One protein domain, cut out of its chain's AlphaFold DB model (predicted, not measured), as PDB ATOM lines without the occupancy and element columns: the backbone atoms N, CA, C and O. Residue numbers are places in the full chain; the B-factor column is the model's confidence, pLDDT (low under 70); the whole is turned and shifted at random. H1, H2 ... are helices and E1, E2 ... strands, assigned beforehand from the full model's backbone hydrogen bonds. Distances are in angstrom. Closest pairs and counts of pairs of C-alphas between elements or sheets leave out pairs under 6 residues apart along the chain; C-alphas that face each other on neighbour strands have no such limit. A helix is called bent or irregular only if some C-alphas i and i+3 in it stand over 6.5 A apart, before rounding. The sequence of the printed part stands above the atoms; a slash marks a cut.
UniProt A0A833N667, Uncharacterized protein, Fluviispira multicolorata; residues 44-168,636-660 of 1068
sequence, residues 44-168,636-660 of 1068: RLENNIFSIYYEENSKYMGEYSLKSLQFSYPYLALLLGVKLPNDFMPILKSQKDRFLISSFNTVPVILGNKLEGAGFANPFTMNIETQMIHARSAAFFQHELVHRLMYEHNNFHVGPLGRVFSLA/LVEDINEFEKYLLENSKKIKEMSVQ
ATOM      1  N   ARG A  44     149.143 158.236 121.997       88.50
ATOM      2  CA  ARG A  44     148.674 157.363 123.067       88.50
ATOM      3  C   ARG A  44     149.858 156.763 123.809       88.50
ATOM      4  O   ARG A  44     150.715 156.141 123.185       88.50
ATOM      5  N   LEU A  45     149.857 156.912 125.129       89.75
ATOM      6  CA  LEU A  45     150.696 156.168 126.065       89.75
ATOM      7  C   LEU A  45     149.829 155.105 126.733       89.75
ATOM      8  O   LEU A  45     148.812 155.423 127.341       89.75
ATOM      9  N   GLU A  46     150.206 153.842 126.603       86.44
ATOM     10  CA  GLU A  46     149.378 152.724 127.057       86.44
ATOM     11  C   GLU A  46     150.188 151.742 127.900       86.44
ATOM     12  O   GLU A  46     151.283 151.342 127.500       86.44
ATOM     13  N   ASN A  47     149.618 151.329 129.032       87.94
ATOM     14  CA  ASN A  47     150.068 150.194 129.835       87.94
ATOM     15  C   ASN A  47     148.904 149.191 130.015       87.94
ATOM     16  O   ASN A  47     147.882 149.284 129.340       87.94
ATOM     17  N   ASN A  48     149.031 148.240 130.943       85.50
ATOM     18  CA  ASN A  48     148.002 147.214 131.175       85.50
ATOM     19  C   ASN A  48     146.675 147.749 131.752       85.50
ATOM     20  O   ASN A  48     145.668 147.057 131.678       85.50
ATOM     21  N   ILE A  49     146.678 148.945 132.344       90.06
ATOM     22  CA  ILE A  49     145.581 149.514 133.143       90.06
ATOM     23  C   ILE A  49     145.010 150.787 132.495       90.06
ATOM     24  O   ILE A  49     143.808 151.018 132.551       90.06
ATOM     25  N   PHE A  50     145.841 151.607 131.856       92.50
ATOM     26  CA  PHE A  50     145.530 152.957 131.398       92.50
ATOM     27  C   PHE A  50     145.930 153.162 129.935       92.50
ATOM     28  O   PHE A  50     146.997 152.723 129.501       92.50
ATOM     29  N   SER A  51     145.090 153.909 129.216       91.31
ATOM     30  CA  SER A  51     145.355 154.431 127.873       91.31
ATOM     31  C   SER A  51     145.261 155.955 127.905       91.31
ATOM     32  O   SER A  51     144.164 156.506 127.884       91.31
ATOM     33  N   ILE A  52     146.402 156.643 127.971       91.06
ATOM     34  CA  ILE A  52     146.466 158.108 128.009       91.06
ATOM     35  C   ILE A  52     146.578 158.657 126.592       91.06
ATOM     36  O   ILE A  52     147.589 158.459 125.919       91.06
ATOM     37  N   TYR A  53     145.557 159.382 126.165       87.75
ATOM     38  CA  TYR A  53     145.504 160.159 124.940       87.75
ATOM     39  C   TYR A  53     145.912 161.600 125.239       87.75
ATOM     40  O   TYR A  53     145.325 162.250 126.101       87.75
ATOM     41  N   TYR A  54     146.913 162.106 124.526       85.25
ATOM     42  CA  TYR A  54     147.436 163.463 124.701       85.25
ATOM     43  C   TYR A  54     147.829 164.060 123.347       85.25
ATOM     44  O   TYR A  54     148.165 163.328 122.411       85.25
ATOM     45  N   GLU A  55     147.773 165.387 123.222       79.38
ATOM     46  CA  GLU A  55     148.327 166.075 122.051       79.38
ATOM     47  C   GLU A  55     149.842 165.836 121.969       79.38
ATOM     48  O   GLU A  55     150.515 165.813 122.992       79.38
ATOM     49  N   GLU A  56     150.396 165.702 120.764       77.44
ATOM     50  CA  GLU A  56     151.834 165.547 120.503       77.44
ATOM     51  C   GLU A  56     152.733 166.476 121.347       77.44
ATOM     52  O   GLU A  56     153.725 166.016 121.914       77.44
ATOM     53  N   ASN A  57     152.323 167.734 121.538       75.44
ATOM     54  CA  ASN A  57     153.047 168.745 122.318       75.44
ATOM     55  C   ASN A  57     152.837 168.661 123.847       75.44
ATOM     56  O   ASN A  57     153.375 169.480 124.591       75.44
ATOM     57  N   SER A  58     152.053 167.698 124.332       80.69
ATOM     58  CA  SER A  58     151.651 167.523 125.738       80.69
ATOM     59  C   SER A  58     152.210 166.225 126.340       80.69
ATOM     60  O   SER A  58     151.627 165.644 127.256       80.69
ATOM     61  N   LYS A  59     153.345 165.737 125.820       85.38
ATOM     62  CA  LYS A  59     153.953 164.454 126.217       85.38
ATOM     63  C   LYS A  59     154.204 164.331 127.720       85.38
ATOM     64  O   LYS A  59     153.806 163.333 128.311       85.38
ATOM     65  N   TYR A  60     154.810 165.342 128.344       85.62
ATOM     66  CA  TYR A  60     155.109 165.315 129.782       85.62
ATOM     67  C   TYR A  60     153.844 165.233 130.642       85.62
ATOM     68  O   TYR A  60     153.822 164.512 131.638       85.62
ATOM     69  N   MET A  61     152.765 165.893 130.216       87.31
ATOM     70  CA  MET A  61     151.459 165.784 130.861       87.31
ATOM     71  C   MET A  61     150.906 164.356 130.765       87.31
ATOM     72  O   MET A  61     150.446 163.808 131.765       87.31
ATOM     73  N   GLY A  62     151.009 163.726 129.587       89.25
ATOM     74  CA  GLY A  62     150.598 162.336 129.382       89.25
ATOM     75  C   GLY A  62     151.408 161.327 130.203       89.25
ATOM     76  O   GLY A  62     150.847 160.398 130.780       89.25
ATOM     77  N   GLU A  63     152.725 161.517 130.300       88.69
ATOM     78  CA  GLU A  63     153.594 160.663 131.117       88.69
ATOM     79  C   GLU A  63     153.338 160.842 132.616       88.69
ATOM     80  O   GLU A  63     153.333 159.861 133.363       88.69
ATOM     81  N   TYR A  64     153.125 162.079 133.068       89.44
ATOM     82  CA  TYR A  64     152.841 162.352 134.470       89.44
ATOM     83  C   TYR A  64     151.466 161.838 134.887       89.44
ATOM     84  O   TYR A  64     151.380 161.166 135.911       89.44
ATOM     85  N   SER A  65     150.413 162.067 134.092       91.56
ATOM     86  CA  SER A  65     149.078 161.557 134.425       91.56
ATOM     87  C   SER A  65     149.087 160.029 134.533       91.56
ATOM     88  O   SER A  65     148.566 159.487 135.508       91.56
ATOM     89  N   LEU A  66     149.785 159.332 133.622       92.31
ATOM     90  CA  LEU A  66     149.991 157.886 133.701       92.31
ATOM     91  C   LEU A  66     150.635 157.476 135.031       92.31
ATOM     92  O   LEU A  66     150.127 156.581 135.704       92.31
ATOM     93  N   LYS A  67     151.725 158.146 135.427       90.44
ATOM     94  CA  LYS A  67     152.445 157.875 136.683       90.44
ATOM     95  C   LYS A  67     151.558 158.125 137.903       90.44
ATOM     96  O   LYS A  67     151.479 157.264 138.781       90.44
ATOM     97  N   SER A  68     150.875 159.268 137.957       91.69
ATOM     98  CA  SER A  68     149.987 159.645 139.064       91.69
ATOM     99  C   SER A  68     148.849 158.644 139.246       91.69
ATOM    100  O   SER A  68     148.569 158.251 140.380       91.69
ATOM    101  N   LEU A  69     148.243 158.196 138.142       94.44
ATOM    102  CA  LEU A  69     147.155 157.220 138.134       94.44
ATOM    103  C   LEU A  69     147.639 155.810 138.495       94.44
ATOM    104  O   LEU A  69     147.013 155.141 139.315       94.44
ATOM    105  N   GLN A  70     148.774 155.361 137.947       92.19
ATOM    106  CA  GLN A  70     149.389 154.076 138.308       92.19
ATOM    107  C   GLN A  70     149.767 154.001 139.786       92.19
ATOM    108  O   GLN A  70     149.691 152.925 140.382       92.19
ATOM    109  N   PHE A  71     150.200 155.121 140.367       92.06
ATOM    110  CA  PHE A  71     150.544 155.200 141.780       92.06
ATOM    111  C   PHE A  71     149.307 155.056 142.675       92.06
ATOM    112  O   PHE A  71     149.329 154.286 143.632       92.06
ATOM    113  N   SER A  72     148.218 155.764 142.363       94.75
ATOM    114  CA  SER A  72     147.006 155.758 143.191       94.75
ATOM    115  C   SER A  72     146.117 154.535 142.979       94.75
ATOM    116  O   SER A  72     145.413 154.132 143.905       94.75
ATOM    117  N   TYR A  73     146.123 153.949 141.777       95.06
ATOM    118  CA  TYR A  73     145.166 152.916 141.384       95.06
ATOM    119  C   TYR A  73     145.095 151.730 142.352       95.06
ATOM    120  O   TYR A  73     143.987 151.454 142.791       95.06
ATOM    121  N   PRO A  74     146.197 151.075 142.776       93.62
ATOM    122  CA  PRO A  74     146.102 149.921 143.674       93.62
ATOM    123  C   PRO A  74     145.390 150.239 144.994       93.62
ATOM    124  O   PRO A  74     144.592 149.443 145.481       93.62
ATOM    125  N   TYR A  75     145.642 151.423 145.562       94.31
ATOM    126  CA  TYR A  75     145.002 151.860 146.801       94.31
ATOM    127  C   TYR A  75     143.516 152.141 146.594       94.31
ATOM    128  O   TYR A  75     142.687 151.652 147.356       94.31
ATOM    129  N   LEU A  76     143.175 152.916 145.561       94.69
ATOM    130  CA  LEU A  76     141.791 153.301 145.278       94.69
ATOM    131  C   LEU A  76     140.946 152.102 144.825       94.69
ATOM    132  O   LEU A  76     139.817 151.953 145.281       94.69
ATOM    133  N   ALA A  77     141.506 151.222 143.994       92.44
ATOM    134  CA  ALA A  77     140.903 149.966 143.554       92.44
ATOM    135  C   ALA A  77     140.605 149.043 144.737       92.44
ATOM    136  O   ALA A  77     139.509 148.491 144.830       92.44
ATOM    137  N   LEU A  78     141.557 148.916 145.672       90.31
ATOM    138  CA  LEU A  78     141.335 148.182 146.909       90.31
ATOM    139  C   LEU A  78     140.212 148.847 147.711       90.31
ATOM    140  O   LEU A  78     139.211 148.189 147.969       90.31
ATOM    141  N   LEU A  79     140.339 150.127 148.075       91.12
ATOM    142  CA  LEU A  79     139.379 150.842 148.928       91.12
ATOM    143  C   LEU A  79     137.946 150.829 148.374       91.12
ATOM    144  O   LEU A  79     137.013 150.624 149.142       91.12
ATOM    145  N   LEU A  80     137.776 151.009 147.064       90.31
ATOM    146  CA  LEU A  80     136.469 151.022 146.400       90.31
ATOM    147  C   LEU A  80     136.012 149.633 145.928       90.31
ATOM    148  O   LEU A  80     134.900 149.511 145.438       90.31
ATOM    149  N   GLY A  81     136.844 148.593 146.045       89.12
ATOM    150  CA  GLY A  81     136.497 147.227 145.639       89.12
ATOM    151  C   GLY A  81     136.258 147.063 144.134       89.12
ATOM    152  O   GLY A  81     135.416 146.273 143.724       89.12
ATOM    153  N   VAL A  82     136.995 147.786 143.289       88.88
ATOM    154  CA  VAL A  82     136.872 147.696 141.823       88.88
ATOM    155  C   VAL A  82     138.201 147.274 141.225       88.88
ATOM    156  O   VAL A  82     139.212 147.942 141.423       88.88
ATOM    157  N   LYS A  83     138.200 146.191 140.445       89.75
ATOM    158  CA  LYS A  83     139.395 145.663 139.780       89.75
ATOM    159  C   LYS A  83     139.196 145.609 138.266       89.75
ATOM    160  O   LYS A  83     138.154 145.182 137.776       89.75
ATOM    161  N   LEU A  84     140.213 146.023 137.513       88.50
ATOM    162  CA  LEU A  84     140.224 145.883 136.056       88.50
ATOM    163  C   LEU A  84     140.655 144.455 135.674       88.50
ATOM    164  O   LEU A  84     141.545 143.900 136.321       88.50
ATOM    165  N   PRO A  85     140.089 143.851 134.613       86.81
ATOM    166  CA  PRO A  85     140.424 142.485 134.198       86.81
ATOM    167  C   PRO A  85     141.917 142.262 133.922       86.81
ATOM    168  O   PRO A  85     142.445 141.193 134.213       86.81
ATOM    169  N   ASN A  86     142.599 143.279 133.392       84.88
ATOM    170  CA  ASN A  86     144.018 143.219 133.029       84.88
ATOM    171  C   ASN A  86     144.977 143.566 134.179       84.88
ATOM    172  O   ASN A  86     146.191 143.620 133.977       84.88
ATOM    173  N   ASP A  87     144.454 143.837 135.375       83.75
ATOM    174  CA  ASP A  87     145.276 144.168 136.529       83.75
ATOM    175  C   ASP A  87     145.834 142.906 137.213       83.75
ATOM    176  O   ASP A  87     145.106 141.980 137.589       83.75
ATOM    177  N   PHE A  88     147.151 142.905 137.419       84.62
ATOM    178  CA  PHE A  88     147.892 141.837 138.090       84.62
ATOM    179  C   PHE A  88     147.888 141.967 139.618       84.62
ATOM    180  O   PHE A  88     148.519 141.149 140.286       84.62
ATOM    181  N   MET A  89     147.196 142.964 140.181       86.44
ATOM    182  CA  MET A  89     147.007 143.079 141.625       86.44
ATOM    183  C   MET A  89     146.457 141.762 142.206       86.44
ATOM    184  O   MET A  89     145.462 141.230 141.688       86.44
ATOM    185  N   PRO A  90     147.079 141.220 143.268       84.19
ATOM    186  CA  PRO A  90     146.645 139.972 143.880       84.19
ATOM    187  C   PRO A  90     145.223 140.099 144.438       84.19
ATOM    188  O   PRO A  90     144.851 141.128 145.005       84.19
ATOM    189  N   ILE A  91     144.412 139.049 144.275       82.81
ATOM    190  CA  ILE A  91     143.103 138.974 144.933       82.81
ATOM    191  C   ILE A  91     143.352 138.502 146.362       82.81
ATOM    192  O   ILE A  91     143.596 137.321 146.599       82.81
ATOM    193  N   LEU A  92     143.296 139.444 147.297       85.88
ATOM    194  CA  LEU A  92     143.534 139.189 148.715       85.88
ATOM    195  C   LEU A  92     142.494 138.198 149.255       85.88
ATOM    196  O   LEU A  92     141.295 138.368 149.015       85.88
ATOM    197  N   LYS A  93     142.921 137.183 150.013       83.94
ATOM    198  CA  LYS A  93     142.034 136.121 150.524       83.94
ATOM    199  C   LYS A  93     140.904 136.686 151.383       83.94
ATOM    200  O   LYS A  93     139.768 136.230 151.273       83.94
ATOM    201  N   SER A  94     141.208 137.687 152.208       79.06
ATOM    202  CA  SER A  94     140.239 138.393 153.055       79.06
ATOM    203  C   SER A  94     139.252 139.263 152.277       79.06
ATOM    204  O   SER A  94     138.236 139.654 152.840       79.06
ATOM    205  N   GLN A  95     139.529 139.557 151.004       79.19
ATOM    206  CA  GLN A  95     138.760 140.486 150.168       79.19
ATOM    207  C   GLN A  95     138.232 139.840 148.878       79.19
ATOM    208  O   GLN A  95     137.724 140.536 148.000       79.19
ATOM    209  N   LYS A  96     138.335 138.512 148.746       77.81
ATOM    210  CA  LYS A  96     137.986 137.772 147.522       77.81
ATOM    211  C   LYS A  96     136.541 137.991 147.057       77.81
ATOM    212  O   LYS A  96     136.288 137.989 145.859       77.81
ATOM    213  N   ASP A  97     135.625 138.224 147.997       79.00
ATOM    214  CA  ASP A  97     134.190 138.365 147.736       79.00
ATOM    215  C   ASP A  97     133.768 139.839 147.544       79.00
ATOM    216  O   ASP A  97     132.578 140.119 147.452       79.00
ATOM    217  N   ARG A  98     134.722 140.788 147.500       79.81
ATOM    218  CA  ARG A  98     134.444 142.239 147.461       79.81
ATOM    219  C   ARG A  98     134.790 142.939 146.148       79.81
ATOM    220  O   ARG A  98     134.587 144.138 146.029       79.81
ATOM    221  N   PHE A  99     135.403 142.245 145.192       81.25
ATOM    222  CA  PHE A  99     135.857 142.894 143.964       81.25
ATOM    223  C   PHE A  99     134.804 142.826 142.863       81.25
ATOM    224  O   PHE A  99     134.478 141.751 142.360       81.25
ATOM    225  N   LEU A 100     134.359 143.998 142.415       85.31
ATOM    226  CA  LEU A 100     133.666 144.162 141.146       85.31
ATOM    227  C   LEU A 100     134.700 144.161 140.023       85.31
ATOM    228  O   LEU A 100     135.598 145.007 139.975       85.31
ATOM    229  N   ILE A 101     134.578 143.197 139.112       86.19
ATOM    230  CA  ILE A 101     135.412 143.145 137.914       86.19
ATOM    231  C   ILE A 101     134.813 144.088 136.873       86.19
ATOM    232  O   ILE A 101     133.686 143.889 136.418       86.19
ATOM    233  N   SER A 102     135.566 145.123 136.505       84.81
ATOM    234  CA  SER A 102     135.145 146.084 135.485       84.81
ATOM    235  C   SER A 102     134.926 145.394 134.137       84.81
ATOM    236  O   SER A 102     135.663 144.492 133.741       84.81
ATOM    237  N   SER A 103     133.925 145.872 133.397       79.31
ATOM    238  CA  SER A 103     133.690 145.466 132.003       79.31
ATOM    239  C   SER A 103     134.721 146.026 131.010       79.31
ATOM    240  O   SER A 103     134.746 145.612 129.852       79.31
ATOM    241  N   PHE A 104     135.579 146.952 131.454       80.81
ATOM    242  CA  PHE A 104     136.599 147.602 130.641       80.81
ATOM    243  C   PHE A 104     137.985 147.069 130.982       80.81
ATOM    244  O   PHE A 104     138.367 146.965 132.142       80.81
ATOM    245  N   ASN A 105     138.772 146.792 129.948       83.75
ATOM    246  CA  ASN A 105     140.125 146.259 130.088       83.75
ATOM    247  C   ASN A 105     141.161 147.320 130.483       83.75
ATOM    248  O   ASN A 105     142.167 146.994 131.106       83.75
ATOM    249  N   THR A 106     140.921 148.575 130.106       87.38
ATOM    250  CA  THR A 106     141.775 149.727 130.412       87.38
ATOM    251  C   THR A 106     140.913 150.954 130.674       87.38
ATOM    252  O   THR A 106     139.799 151.042 130.160       87.38
ATOM    253  N   VAL A 107     141.444 151.928 131.410       90.38
ATOM    254  CA  VAL A 107     140.832 153.241 131.635       90.38
ATOM    255  C   VAL A 107     141.389 154.237 130.612       90.38
ATOM    256  O   VAL A 107     142.583 154.553 130.670       90.38
ATOM    257  N   PRO A 108     140.568 154.728 129.666       88.69
ATOM    258  CA  PRO A 108     140.975 155.789 128.757       88.69
ATOM    259  C   PRO A 108     141.028 157.128 129.496       88.69
ATOM    260  O   PRO A 108     140.117 157.469 130.251       88.69
ATOM    261  N   VAL A 109     142.092 157.890 129.262       89.94
ATOM    262  CA  VAL A 109     142.284 159.238 129.805       89.94
ATOM    263  C   VAL A 109     142.580 160.174 128.649       89.94
ATOM    264  O   VAL A 109     143.490 159.901 127.874       89.94
ATOM    265  N   ILE A 110     141.836 161.263 128.513       86.38
ATOM    266  CA  ILE A 110     141.930 162.192 127.389       86.38
ATOM    267  C   ILE A 110     142.362 163.559 127.914       86.38
ATOM    268  O   ILE A 110     141.643 164.207 128.674       86.38
ATOM    269  N   LEU A 111     143.555 163.989 127.504       84.75
ATOM    270  CA  LEU A 111     144.187 165.223 127.953       84.75
ATOM    271  C   LEU A 111     144.131 166.293 126.862       84.75
ATOM    272  O   LEU A 111     144.766 166.169 125.815       84.75
ATOM    273  N   GLY A 112     143.378 167.353 127.128       76.62
ATOM    274  CA  GLY A 112     143.302 168.560 126.322       76.62
ATOM    275  C   GLY A 112     144.048 169.739 126.916       76.62
ATOM    276  O   GLY A 112     144.305 169.786 128.114       76.62
ATOM    277  N   ASN A 113     144.371 170.705 126.065       70.88
ATOM    278  CA  ASN A 113     145.261 171.827 126.370       70.88
ATOM    279  C   ASN A 113     144.811 173.163 125.757       70.88
ATOM    280  O   ASN A 113     145.606 174.087 125.606       70.88
ATOM    281  N   LYS A 114     143.547 173.263 125.344       68.38
ATOM    282  CA  LYS A 114     143.062 174.407 124.554       68.38
ATOM    283  C   LYS A 114     142.388 175.475 125.393       68.38
ATOM    284  O   LYS A 114     142.446 176.650 125.036       68.38
ATOM    285  N   LEU A 115     141.782 175.072 126.508       68.56
ATOM    286  CA  LEU A 115     141.276 175.944 127.560       68.56
ATOM    287  C   LEU A 115     141.718 175.406 128.920       68.56
ATOM    288  O   LEU A 115     141.910 174.204 129.088       68.56
ATOM    289  N   GLU A 116     141.817 176.297 129.900       73.88
ATOM    290  CA  GLU A 116     141.831 175.874 131.295       73.88
ATOM    291  C   GLU A 116     140.418 175.413 131.674       73.88
ATOM    292  O   GLU A 116     139.453 176.159 131.488       73.88
ATOM    293  N   GLY A 117     140.281 174.184 132.169       68.94
ATOM    294  CA  GLY A 117     138.987 173.591 132.486       68.94
ATOM    295  C   GLY A 117     139.039 172.632 133.669       68.94
ATOM    296  O   GLY A 117     140.077 172.420 134.292       68.94
ATOM    297  N   ALA A 118     137.872 172.084 134.006       70.25
ATOM    298  CA  ALA A 118     137.750 171.039 135.014       70.25
ATOM    299  C   ALA A 118     138.097 169.660 134.427       70.25
ATOM    300  O   ALA A 118     138.125 169.473 133.205       70.25
ATOM    301  N   GLY A 119     138.360 168.707 135.318       77.75
ATOM    302  CA  GLY A 119     138.341 167.287 134.998       77.75
ATOM    303  C   GLY A 119     136.905 166.774 134.998       77.75
ATOM    304  O   GLY A 119     136.013 167.388 135.588       77.75
ATOM    305  N   PHE A 120     136.674 165.695 134.262       81.25
ATOM    306  CA  PHE A 120     135.396 165.011 134.229       81.25
ATOM    307  C   PHE A 120     135.590 163.528 133.924       81.25
ATOM    308  O   PHE A 120     136.058 163.153 132.848       81.25
ATOM    309  N   ALA A 121     135.176 162.660 134.839       83.25
ATOM    310  CA  ALA A 121     134.915 161.266 134.515       83.25
ATOM    311  C   ALA A 121     133.551 161.144 133.816       83.25
ATOM    312  O   ALA A 121     132.513 161.480 134.380       83.25
ATOM    313  N   ASN A 122     133.532 160.626 132.592       77.06
ATOM    314  CA  ASN A 122     132.306 160.436 131.831       77.06
ATOM    315  C   ASN A 122     131.603 159.135 132.262       77.06
ATOM    316  O   ASN A 122     132.131 158.050 132.016       77.06
ATOM    317  N   PRO A 123     130.400 159.179 132.859       73.06
ATOM    318  CA  PRO A 123     129.710 157.973 133.322       73.06
ATOM    319  C   PRO A 123     129.200 157.074 132.194       73.06
ATOM    320  O   PRO A 123     128.929 155.890 132.417       73.06
ATOM    321  N   PHE A 124     129.050 157.608 130.979       70.50
ATOM    322  CA  PHE A 124     128.603 156.831 129.830       70.50
ATOM    323  C   PHE A 124     129.759 156.035 129.239       70.50
ATOM    324  O   PHE A 124     129.726 154.802 129.238       70.50
ATOM    325  N   THR A 125     130.771 156.751 128.754       71.56
ATOM    326  CA  THR A 125     131.915 156.179 128.033       71.56
ATOM    327  C   THR A 125     133.004 155.676 128.952       71.56
ATOM    328  O   THR A 125     133.842 154.889 128.520       71.56
ATOM    329  N   MET A 126     132.938 156.056 130.231       80.44
ATOM    330  CA  MET A 126     133.879 155.633 131.248       80.44
ATOM    331  C   MET A 126     135.315 156.111 130.940       80.44
ATOM    332  O   MET A 126     136.311 155.482 131.304       80.44
ATOM    333  N   ASN A 127     135.408 157.266 130.286       83.56
ATOM    334  CA  ASN A 127     136.640 158.001 130.035       83.56
ATOM    335  C   ASN A 127     136.910 158.992 131.172       83.56
ATOM    336  O   ASN A 127     135.972 159.553 131.734       83.56
ATOM    337  N   ILE A 128     138.179 159.237 131.489       88.44
ATOM    338  CA  ILE A 128     138.588 160.417 132.259       88.44
ATOM    339  C   ILE A 128     138.987 161.494 131.263       88.44
ATOM    340  O   ILE A 128     139.814 161.256 130.388       88.44
ATOM    341  N   GLU A 129     138.422 162.680 131.389       84.12
ATOM    342  CA  GLU A 129     138.575 163.751 130.419       84.12
ATOM    343  C   GLU A 129     139.013 165.032 131.125       84.12
ATOM    344  O   GLU A 129     138.416 165.440 132.114       84.12
ATOM    345  N   THR A 130     140.080 165.676 130.651       81.94
ATOM    346  CA  THR A 130     140.650 166.849 131.338       81.94
ATOM    347  C   THR A 130     141.103 167.910 130.342       81.94
ATOM    348  O   THR A 130     141.675 167.559 129.311       81.94
ATOM    349  N   GLN A 131     140.885 169.192 130.646       77.25
ATOM    350  CA  GLN A 131     141.400 170.333 129.872       77.25
ATOM    351  C   GLN A 131     142.301 171.187 130.760       77.25
ATOM    352  O   GLN A 131     141.833 171.719 131.765       77.25
ATOM    353  N   MET A 132     143.574 171.332 130.401       80.00
ATOM    354  CA  MET A 132     144.512 172.126 131.190       80.00
ATOM    355  C   MET A 132     145.577 172.795 130.327       80.00
ATOM    356  O   MET A 132     146.250 172.161 129.515       80.00
ATOM    357  N   ILE A 133     145.746 174.095 130.539       81.19
ATOM    358  CA  ILE A 133     146.846 174.876 129.968       81.19
ATOM    359  C   ILE A 133     147.989 174.952 130.976       81.19
ATOM    360  O   ILE A 133     149.154 174.869 130.591       81.19
ATOM    361  N   HIS A 134     147.645 175.083 132.255       86.81
ATOM    362  CA  HIS A 134     148.588 175.241 133.353       86.81
ATOM    363  C   HIS A 134     148.924 173.896 133.998       86.81
ATOM    364  O   HIS A 134     148.226 172.895 133.815       86.81
ATOM    365  N   ALA A 135     150.006 173.873 134.776       84.25
ATOM    366  CA  ALA A 135     150.363 172.700 135.556       84.25
ATOM    367  C   ALA A 135     149.274 172.362 136.594       84.25
ATOM    368  O   ALA A 135     148.681 173.250 137.212       84.25
ATOM    369  N   ARG A 136     149.027 171.067 136.807       84.62
ATOM    370  CA  ARG A 136     148.061 170.532 137.775       84.62
ATOM    371  C   ARG A 136     148.733 169.448 138.613       84.62
ATOM    372  O   ARG A 136     149.605 168.733 138.122       84.62
ATOM    373  N   SER A 137     148.320 169.335 139.872       88.31
ATOM    374  CA  SER A 137     148.845 168.329 140.796       88.31
ATOM    375  C   SER A 137     148.365 166.920 140.439       88.31
ATOM    376  O   SER A 137     147.346 166.727 139.775       88.31
ATOM    377  N   ALA A 138     149.060 165.907 140.945       89.44
ATOM    378  CA  ALA A 138     148.663 164.508 140.840       89.44
ATOM    379  C   ALA A 138     147.259 164.268 141.412       89.44
ATOM    380  O   ALA A 138     146.505 163.463 140.864       89.44
ATOM    381  N   ALA A 139     146.904 164.986 142.482       90.69
ATOM    382  CA  ALA A 139     145.624 164.851 143.168       90.69
ATOM    383  C   ALA A 139     144.431 165.142 142.242       90.69
ATOM    384  O   ALA A 139     143.394 164.503 142.375       90.69
ATOM    385  N   PHE A 140     144.602 166.011 141.240       91.56
ATOM    386  CA  PHE A 140     143.583 166.277 140.223       91.56
ATOM    387  C   PHE A 140     143.249 165.035 139.377       91.56
ATOM    388  O   PHE A 140     142.087 164.678 139.227       91.56
ATOM    389  N   PHE A 141     144.251 164.311 138.865       92.50
ATOM    390  CA  PHE A 141     143.996 163.081 138.096       92.50
ATOM    391  C   PHE A 141     143.438 161.959 138.978       92.50
ATOM    392  O   PHE A 141     142.627 161.145 138.540       92.50
ATOM    393  N   GLN A 142     143.887 161.913 140.232       94.88
ATOM    394  CA  GLN A 142     143.439 160.934 141.218       94.88
ATOM    395  C   GLN A 142     141.970 161.154 141.587       94.88
ATOM    396  O   GLN A 142     141.244 160.175 141.755       94.88
ATOM    397  N   HIS A 143     141.528 162.412 141.666       95.25
ATOM    398  CA  HIS A 143     140.136 162.800 141.901       95.25
ATOM    399  C   HIS A 143     139.212 162.206 140.840       95.25
ATOM    400  O   HIS A 143     138.273 161.478 141.159       95.25
ATOM    401  N   GLU A 144     139.548 162.398 139.564       94.12
ATOM    402  CA  GLU A 144     138.759 161.843 138.459       94.12
ATOM    403  C   GLU A 144     138.792 160.308 138.412       94.12
ATOM    404  O   GLU A 144     137.814 159.662 138.023       94.12
ATOM    405  N   LEU A 145     139.892 159.688 138.855       95.75
ATOM    406  CA  LEU A 145     139.958 158.235 138.996       95.75
ATOM    407  C   LEU A 145     138.996 157.719 140.074       95.75
ATOM    408  O   LEU A 145     138.406 156.654 139.884       95.75
ATOM    409  N   VAL A 146     138.794 158.453 141.174       95.44
ATOM    410  CA  VAL A 146     137.783 158.085 142.178       95.44
ATOM    411  C   VAL A 146     136.396 158.078 141.552       95.44
ATOM    412  O   VAL A 146     135.689 157.082 141.696       95.44
ATOM    413  N   HIS A 147     136.031 159.120 140.796       92.31
ATOM    414  CA  HIS A 147     134.746 159.166 140.089       92.31
ATOM    415  C   HIS A 147     134.571 157.975 139.153       92.31
ATOM    416  O   HIS A 147     133.564 157.269 139.211       92.31
ATOM    417  N   ARG A 148     135.594 157.691 138.343       91.62
ATOM    418  CA  ARG A 148     135.610 156.548 137.427       91.62
ATOM    419  C   ARG A 148     135.350 155.217 138.139       91.62
ATOM    420  O   ARG A 148     134.550 154.422 137.646       91.62
ATOM    421  N   LEU A 149     136.032 154.960 139.256       91.94
ATOM    422  CA  LEU A 149     135.886 153.721 140.028       91.94
ATOM    423  C   LEU A 149     134.536 153.666 140.756       91.94
ATOM    424  O   LEU A 149     133.883 152.628 140.763       91.94
ATOM    425  N   MET A 150     134.064 154.792 141.287       89.25
ATOM    426  CA  MET A 150     132.740 154.896 141.898       89.25
ATOM    427  C   MET A 150     131.626 154.565 140.891       89.25
ATOM    428  O   MET A 150     130.678 153.858 141.225       89.25
ATOM    429  N   TYR A 151     131.744 155.005 139.634       85.88
ATOM    430  CA  TYR A 151     130.748 154.705 138.601       85.88
ATOM    431  C   TYR A 151     130.719 153.230 138.191       85.88
ATOM    432  O   TYR A 151     129.659 152.737 137.810       85.88
ATOM    433  N   GLU A 152     131.841 152.506 138.279       85.50
ATOM    434  CA  GLU A 152     131.846 151.043 138.083       85.50
ATOM    435  C   GLU A 152     131.018 150.347 139.157       85.50
ATOM    436  O   GLU A 152     130.253 149.428 138.870       85.50
ATOM    437  N   HIS A 153     131.102 150.853 140.383       79.19
ATOM    438  CA  HIS A 153     130.322 150.359 141.507       79.19
ATOM    439  C   HIS A 153     128.812 150.591 141.348       79.19
ATOM    440  O   HIS A 153     127.994 149.892 141.947       79.19
ATOM    441  N   ASN A 154     128.446 151.559 140.512       75.12
ATOM    442  CA  ASN A 154     127.069 151.926 140.223       75.12
ATOM    443  C   ASN A 154     126.554 151.377 138.882       75.12
ATOM    444  O   ASN A 154     125.509 151.796 138.373       75.12
ATOM    445  N   ASN A 155     127.293 150.453 138.272       70.44
ATOM    446  CA  ASN A 155     126.927 149.834 137.011       70.44
ATOM    447  C   ASN A 155     125.837 148.767 137.210       70.44
ATOM    448  O   ASN A 155     126.115 147.570 137.232       70.44
ATOM    449  N   PHE A 156     124.583 149.202 137.362       64.62
ATOM    450  CA  PHE A 156     123.432 148.294 137.414       64.62
ATOM    451  C   PHE A 156     123.339 147.429 136.142       64.62
ATOM    452  O   PHE A 156     123.859 147.793 135.087       64.62
ATOM    453  N   HIS A 157     122.588 146.322 136.193       66.69
ATOM    454  CA  HIS A 157     122.386 145.399 135.057       66.69
ATOM    455  C   HIS A 157     121.790 146.038 133.776       66.69
ATOM    456  O   HIS A 157     121.663 145.364 132.758       66.69
ATOM    457  N   VAL A 158     121.442 147.329 133.807       59.44
ATOM    458  CA  VAL A 158     120.985 148.145 132.668       59.44
ATOM    459  C   VAL A 158     122.106 148.988 132.019       59.44
ATOM    460  O   VAL A 158     121.838 149.826 131.158       59.44
ATOM    461  N   GLY A 159     123.369 148.782 132.412       66.56
ATOM    462  CA  GLY A 159     124.548 149.352 131.754       66.56
ATOM    463  C   GLY A 159     124.764 150.856 132.016       66.56
ATOM    464  O   GLY A 159     124.507 151.328 133.125       66.56
ATOM    465  N   PRO A 160     125.229 151.645 131.022       64.81
ATOM    466  CA  PRO A 160     125.520 153.078 131.169       64.81
ATOM    467  C   PRO A 160     124.351 153.912 131.705       64.81
ATOM    468  O   PRO A 160     124.564 154.831 132.490       64.81
ATOM    469  N   LEU A 161     123.113 153.563 131.333       60.41
ATOM    470  CA  LEU A 161     121.918 154.205 131.883       60.41
ATOM    471  C   LEU A 161     121.831 154.002 133.395       60.41
ATOM    472  O   LEU A 161     121.519 154.941 134.115       60.41
ATOM    473  N   GLY A 162     122.178 152.812 133.884       66.38
ATOM    474  CA  GLY A 162     122.242 152.524 135.312       66.38
ATOM    475  C   GLY A 162     123.228 153.432 136.041       66.38
ATOM    476  O   GLY A 162     122.878 154.017 137.062       66.38
ATOM    477  N   ARG A 163     124.415 153.643 135.465       72.81
ATOM    478  CA  ARG A 163     125.412 154.571 136.024       72.81
ATOM    479  C   ARG A 163     124.893 156.007 136.064       72.81
ATOM    480  O   ARG A 163     125.065 156.695 137.065       72.81
ATOM    481  N   VAL A 164     124.202 156.456 135.022       67.50
ATOM    482  CA  VAL A 164     123.641 157.817 134.952       67.50
ATOM    483  C   VAL A 164     122.479 157.997 135.923       67.50
ATOM    484  O   VAL A 164     122.419 159.002 136.627       67.50
ATOM    485  N   PHE A 165     121.601 157.000 136.030       64.69
ATOM    486  CA  PHE A 165     120.543 156.987 137.034       64.69
ATOM    487  C   PHE A 165     121.129 157.004 138.445       64.69
ATOM    488  O   PHE A 165     120.722 157.839 139.246       64.69
ATOM    489  N   SER A 166     122.157 156.197 138.724       67.38
ATOM    490  CA  SER A 166     122.855 156.229 140.016       67.38
ATOM    491  C   SER A 166     123.401 157.618 140.338       67.38
ATOM    492  O   SER A 166     123.308 158.088 141.462       67.38
ATOM    493  N   LEU A 167     123.927 158.318 139.333       67.12
ATOM    494  CA  LEU A 167     124.484 159.648 139.492       67.12
ATOM    495  C   LEU A 167     123.431 160.705 139.778       67.12
ATOM    496  O   LEU A 167     123.770 161.764 140.302       67.12
ATOM    497  N   ALA A 168     122.192 160.461 139.366       62.59
ATOM    498  CA  ALA A 168     121.057 161.242 139.808       62.59
ATOM    499  C   ALA A 168     120.763 160.927 141.289       62.59
ATOM    500  O   ALA A 168     120.507 161.841 142.063       62.59
ATOM    501  N   LEU A 636     144.192 140.492 156.726       85.69
ATOM    502  CA  LEU A 636     145.062 139.366 157.077       85.69
ATOM    503  C   LEU A 636     146.533 139.700 156.784       85.69
ATOM    504  O   LEU A 636     146.856 140.215 155.718       85.69
ATOM    505  N   VAL A 637     147.439 139.340 157.696       87.62
ATOM    506  CA  VAL A 637     148.882 139.628 157.566       87.62
ATOM    507  C   VAL A 637     149.474 139.077 156.261       87.62
ATOM    508  O   VAL A 637     150.290 139.740 155.627       87.62
ATOM    509  N   GLU A 638     149.045 137.889 155.828       89.00
ATOM    510  CA  GLU A 638     149.461 137.291 154.549       89.00
ATOM    511  C   GLU A 638     149.086 138.169 153.347       89.00
ATOM    512  O   GLU A 638     149.926 138.415 152.483       89.00
ATOM    513  N   ASP A 639     147.857 138.689 153.334       88.31
ATOM    514  CA  ASP A 639     147.346 139.562 152.274       88.31
ATOM    515  C   ASP A 639     148.074 140.918 152.266       88.31
ATOM    516  O   ASP A 639     148.353 141.464 151.200       88.31
ATOM    517  N   ILE A 640     148.422 141.456 153.444       88.25
ATOM    518  CA  ILE A 640     149.223 142.688 153.558       88.25
ATOM    519  C   ILE A 640     150.589 142.479 152.911       88.25
ATOM    520  O   ILE A 640     151.000 143.290 152.088       88.25
ATOM    521  N   ASN A 641     151.276 141.382 153.240       90.88
ATOM    522  CA  ASN A 641     152.596 141.087 152.681       90.88
ATOM    523  C   ASN A 641     152.545 140.935 151.152       90.88
ATOM    524  O   ASN A 641     153.438 141.412 150.450       90.88
ATOM    525  N   GLU A 642     151.502 140.286 150.629       91.75
ATOM    526  CA  GLU A 642     151.301 140.121 149.188       91.75
ATOM    527  C   GLU A 642     151.032 141.467 148.494       91.75
ATOM    528  O   GLU A 642     151.647 141.780 147.469       91.75
ATOM    529  N   PHE A 643     150.178 142.305 149.086       91.25
ATOM    530  CA  PHE A 643     149.846 143.622 148.552       91.25
ATOM    531  C   PHE A 643     151.012 144.615 148.646       91.25
ATOM    532  O   PHE A 643     151.312 145.298 147.672       91.25
ATOM    533  N   GLU A 644     151.725 144.678 149.772       91.69
ATOM    534  CA  GLU A 644     152.894 145.552 149.938       91.69
ATOM    535  C   GLU A 644     154.043 145.141 149.004       91.69
ATOM    536  O   GLU A 644     154.727 146.005 148.447       91.69
ATOM    537  N   LYS A 645     154.214 143.836 148.736       93.19
ATOM    538  CA  LYS A 645     155.134 143.355 147.697       93.19
ATOM    539  C   LYS A 645     154.727 143.866 146.312       93.19
ATOM    540  O   LYS A 645     155.578 144.389 145.591       93.19
ATOM    541  N   TYR A 646     153.441 143.772 145.962       91.69
ATOM    542  CA  TYR A 646     152.912 144.314 144.706       91.69
ATOM    543  C   TYR A 646     153.135 145.831 144.595       91.69
ATOM    544  O   TYR A 646     153.632 146.309 143.573       91.69
ATOM    545  N   LEU A 647     152.849 146.592 145.657       91.94
ATOM    546  CA  LEU A 647     153.094 148.035 145.714       91.94
ATOM    547  C   LEU A 647     154.576 148.372 145.515       91.94
ATOM    548  O   LEU A 647     154.901 149.289 144.759       91.94
ATOM    549  N   LEU A 648     155.486 147.621 146.144       90.94
ATOM    550  CA  LEU A 648     156.925 147.821 145.995       90.94
ATOM    551  C   LEU A 648     157.378 147.568 144.550       90.94
ATOM    552  O   LEU A 648     158.096 148.394 143.985       90.94
ATOM    553  N   GLU A 649     156.945 146.467 143.935       88.19
ATOM    554  CA  GLU A 649     157.245 146.146 142.534       88.19
ATOM    555  C   GLU A 649     156.669 147.193 141.569       88.19
ATOM    556  O   GLU A 649     157.371 147.654 140.667       88.19
ATOM    557  N   ASN A 650     155.425 147.629 141.786       86.12
ATOM    558  CA  ASN A 650     154.791 148.676 140.987       86.12
ATOM    559  C   ASN A 650     155.520 150.023 141.145       86.12
ATOM    560  O   ASN A 650     155.792 150.705 140.160       86.12
ATOM    561  N   SER A 651     155.930 150.382 142.366       85.69
ATOM    562  CA  SER A 651     156.679 151.618 142.628       85.69
ATOM    563  C   SER A 651     158.046 151.644 141.935       85.69
ATOM    564  O   SER A 651     158.465 152.697 141.454       85.69
ATOM    565  N   LYS A 652     158.733 150.494 141.835       85.25
ATOM    566  CA  LYS A 652     159.985 150.365 141.076       85.25
ATOM    567  C   LYS A 652     159.747 150.614 139.588       85.25
ATOM    568  O   LYS A 652     160.429 151.460 139.021       85.25
ATOM    569  N   LYS A 653     158.711 149.997 139.004       81.50
ATOM    570  CA  LYS A 653     158.316 150.223 137.600       81.50
ATOM    571  C   LYS A 653     158.000 151.698 137.323       81.50
ATOM    572  O   LYS A 653     158.479 152.253 136.339       81.50
ATOM    573  N   ILE A 654     157.251 152.361 138.210       82.19
ATOM    574  CA  ILE A 654     156.931 153.797 138.091       82.19
ATOM    575  C   ILE A 654     158.204 154.661 138.158       82.19
ATOM    576  O   ILE A 654     158.339 155.623 137.402       82.19
ATOM    577  N   LYS A 655     159.159 154.324 139.038       78.81
ATOM    578  CA  LYS A 655     160.450 155.029 139.124       78.81
ATOM    579  C   LYS A 655     161.302 154.818 137.876       78.81
ATOM    580  O   LYS A 655     161.883 155.776 137.380       78.81
ATOM    581  N   GLU A 656     161.349 153.613 137.322       71.94
ATOM    582  CA  GLU A 656     162.084 153.323 136.082       71.94
ATOM    583  C   GLU A 656     161.545 154.133 134.889       71.94
ATOM    584  O   GLU A 656     162.334 154.649 134.098       71.94
ATOM    585  N   MET A 657     160.231 154.393 134.830       65.81
ATOM    586  CA  MET A 657     159.628 155.317 133.851       65.81
ATOM    587  C   MET A 657     160.110 156.775 133.981       65.81
ATOM    588  O   MET A 657     159.820 157.602 133.117       65.81
ATOM    589  N   SER A 658     160.758 157.149 135.089       54.78
ATOM    590  CA  SER A 658     161.294 158.498 135.326       54.78
ATOM    591  C   SER A 658     162.777 158.639 134.976       54.78
ATOM    592  O   SER A 658     163.218 159.747 134.707       54.78
ATOM    593  N   VAL A 659     163.527 157.532 134.925       47.06
ATOM    594  CA  VAL A 659     164.986 157.541 134.700       47.06
ATOM    595  C   VAL A 659     165.341 157.471 133.207       47.06
ATOM    596  O   VAL A 659     166.442 157.835 132.821       47.06
ATOM    597  N   GLN A 660     164.401 157.088 132.337       44.19
ATOM    598  CA  GLN A 660     164.624 157.007 130.886       44.19
ATOM    599  C   GLN A 660     164.574 158.344 130.121       44.19
ATOM    600  O   GLN A 660     164.594 158.321 128.899       44.19
TER     601      GLN A 660
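AT A GLANCE: This is residues 44 to 168 and 636 to 660 of the 1068 residues of an uncharacterized protein of Fluviispira multicolorata (UniProt A0A833N667). A five-stranded sheet has H1 and H2 packed on one face and no named helix on the other; H4 runs beside H1, on its side away from the sheet, and short H3 sits by the far end of H2. The 150 printed residues, class mixed, run E1 E2 H1 E3 E4 E5 H2 H3 H4; the mixed sheet's order is E1 E2 E3 E5 E4. The whole is compact, radius of gyration of the C-alphas 15.8 A, and flat, 47 by 44 by 21 A.

IN THESE COORDINATES: Find C-alpha 44 at (148.674, 157.363, 123.067), where E1, residues 44 to 46, begins. E2 is residues 50 to 55, E3 107 to 112, E5 128 to 131, E4 119 to 121. H1, residues 56 to 80, spans 33.4 A; it is irregular, C-alphas 57 and 60 being 8.5 A apart, with a kink of 44 degrees near residue 74. H2, residues 138 to 153, spans 23.2 A; H3 is residues 160 to 168. H4, residues 637 to 659, spans 33.2 A, ending at (164.986, 157.541, 134.700).

HOW THE PARTS SIT: Within hydrogen-bond range, parallel E2 and E3 have N 53 and O 109, 2.7 A; parallel E3 and E5 have N 110 and O 128, 2.8 A. Antiparallel hairpins add edge strands E1, N 52 and O 45 at 2.8 A, and E4, N 120 and O 129 at 2.8 A. H1 is on the sheet over E2 and E3, height 8.5 A; E2, H1, E3 form a strand-helix-strand unit, parallel strands joined through a helix, with a left-handed crossover. H2, on the same face, lies over E5 and E4, height 6.3 A, which gives two layers, helices over a sheet. H1 and H2 touch at a steep tilt of 52 degrees, closest C-alphas Ser 68 and Ala 138, 5.3 A. H1 touches H4 with residues 67 to 74 alone, opposite ways at 5 degrees, a shallow tilt; C-alphas Lys 67 and Ile 654 are closest, 6.2 A. H3 is close but not clearly touching H2, closest C-alphas Arg 163 and Tyr 151, 5.9 A. Every O i to N i+4 pair is within range in H2 and H3, 17 of 21 in H1, 18 of 19 in H4.

THE WHOLE: The farthest C-alphas, Lys 114 and Val 637, are 48.3 A apart. Residues 169 to 635 are not printed; C-alphas 168 and 636 are 36.8 A apart. The link from H1 to E3 is long, 26 residues. Look for pLDDT under 70 at residues 114 to 115, 117, 156 to 162, 164 to 168 and 657 to 660.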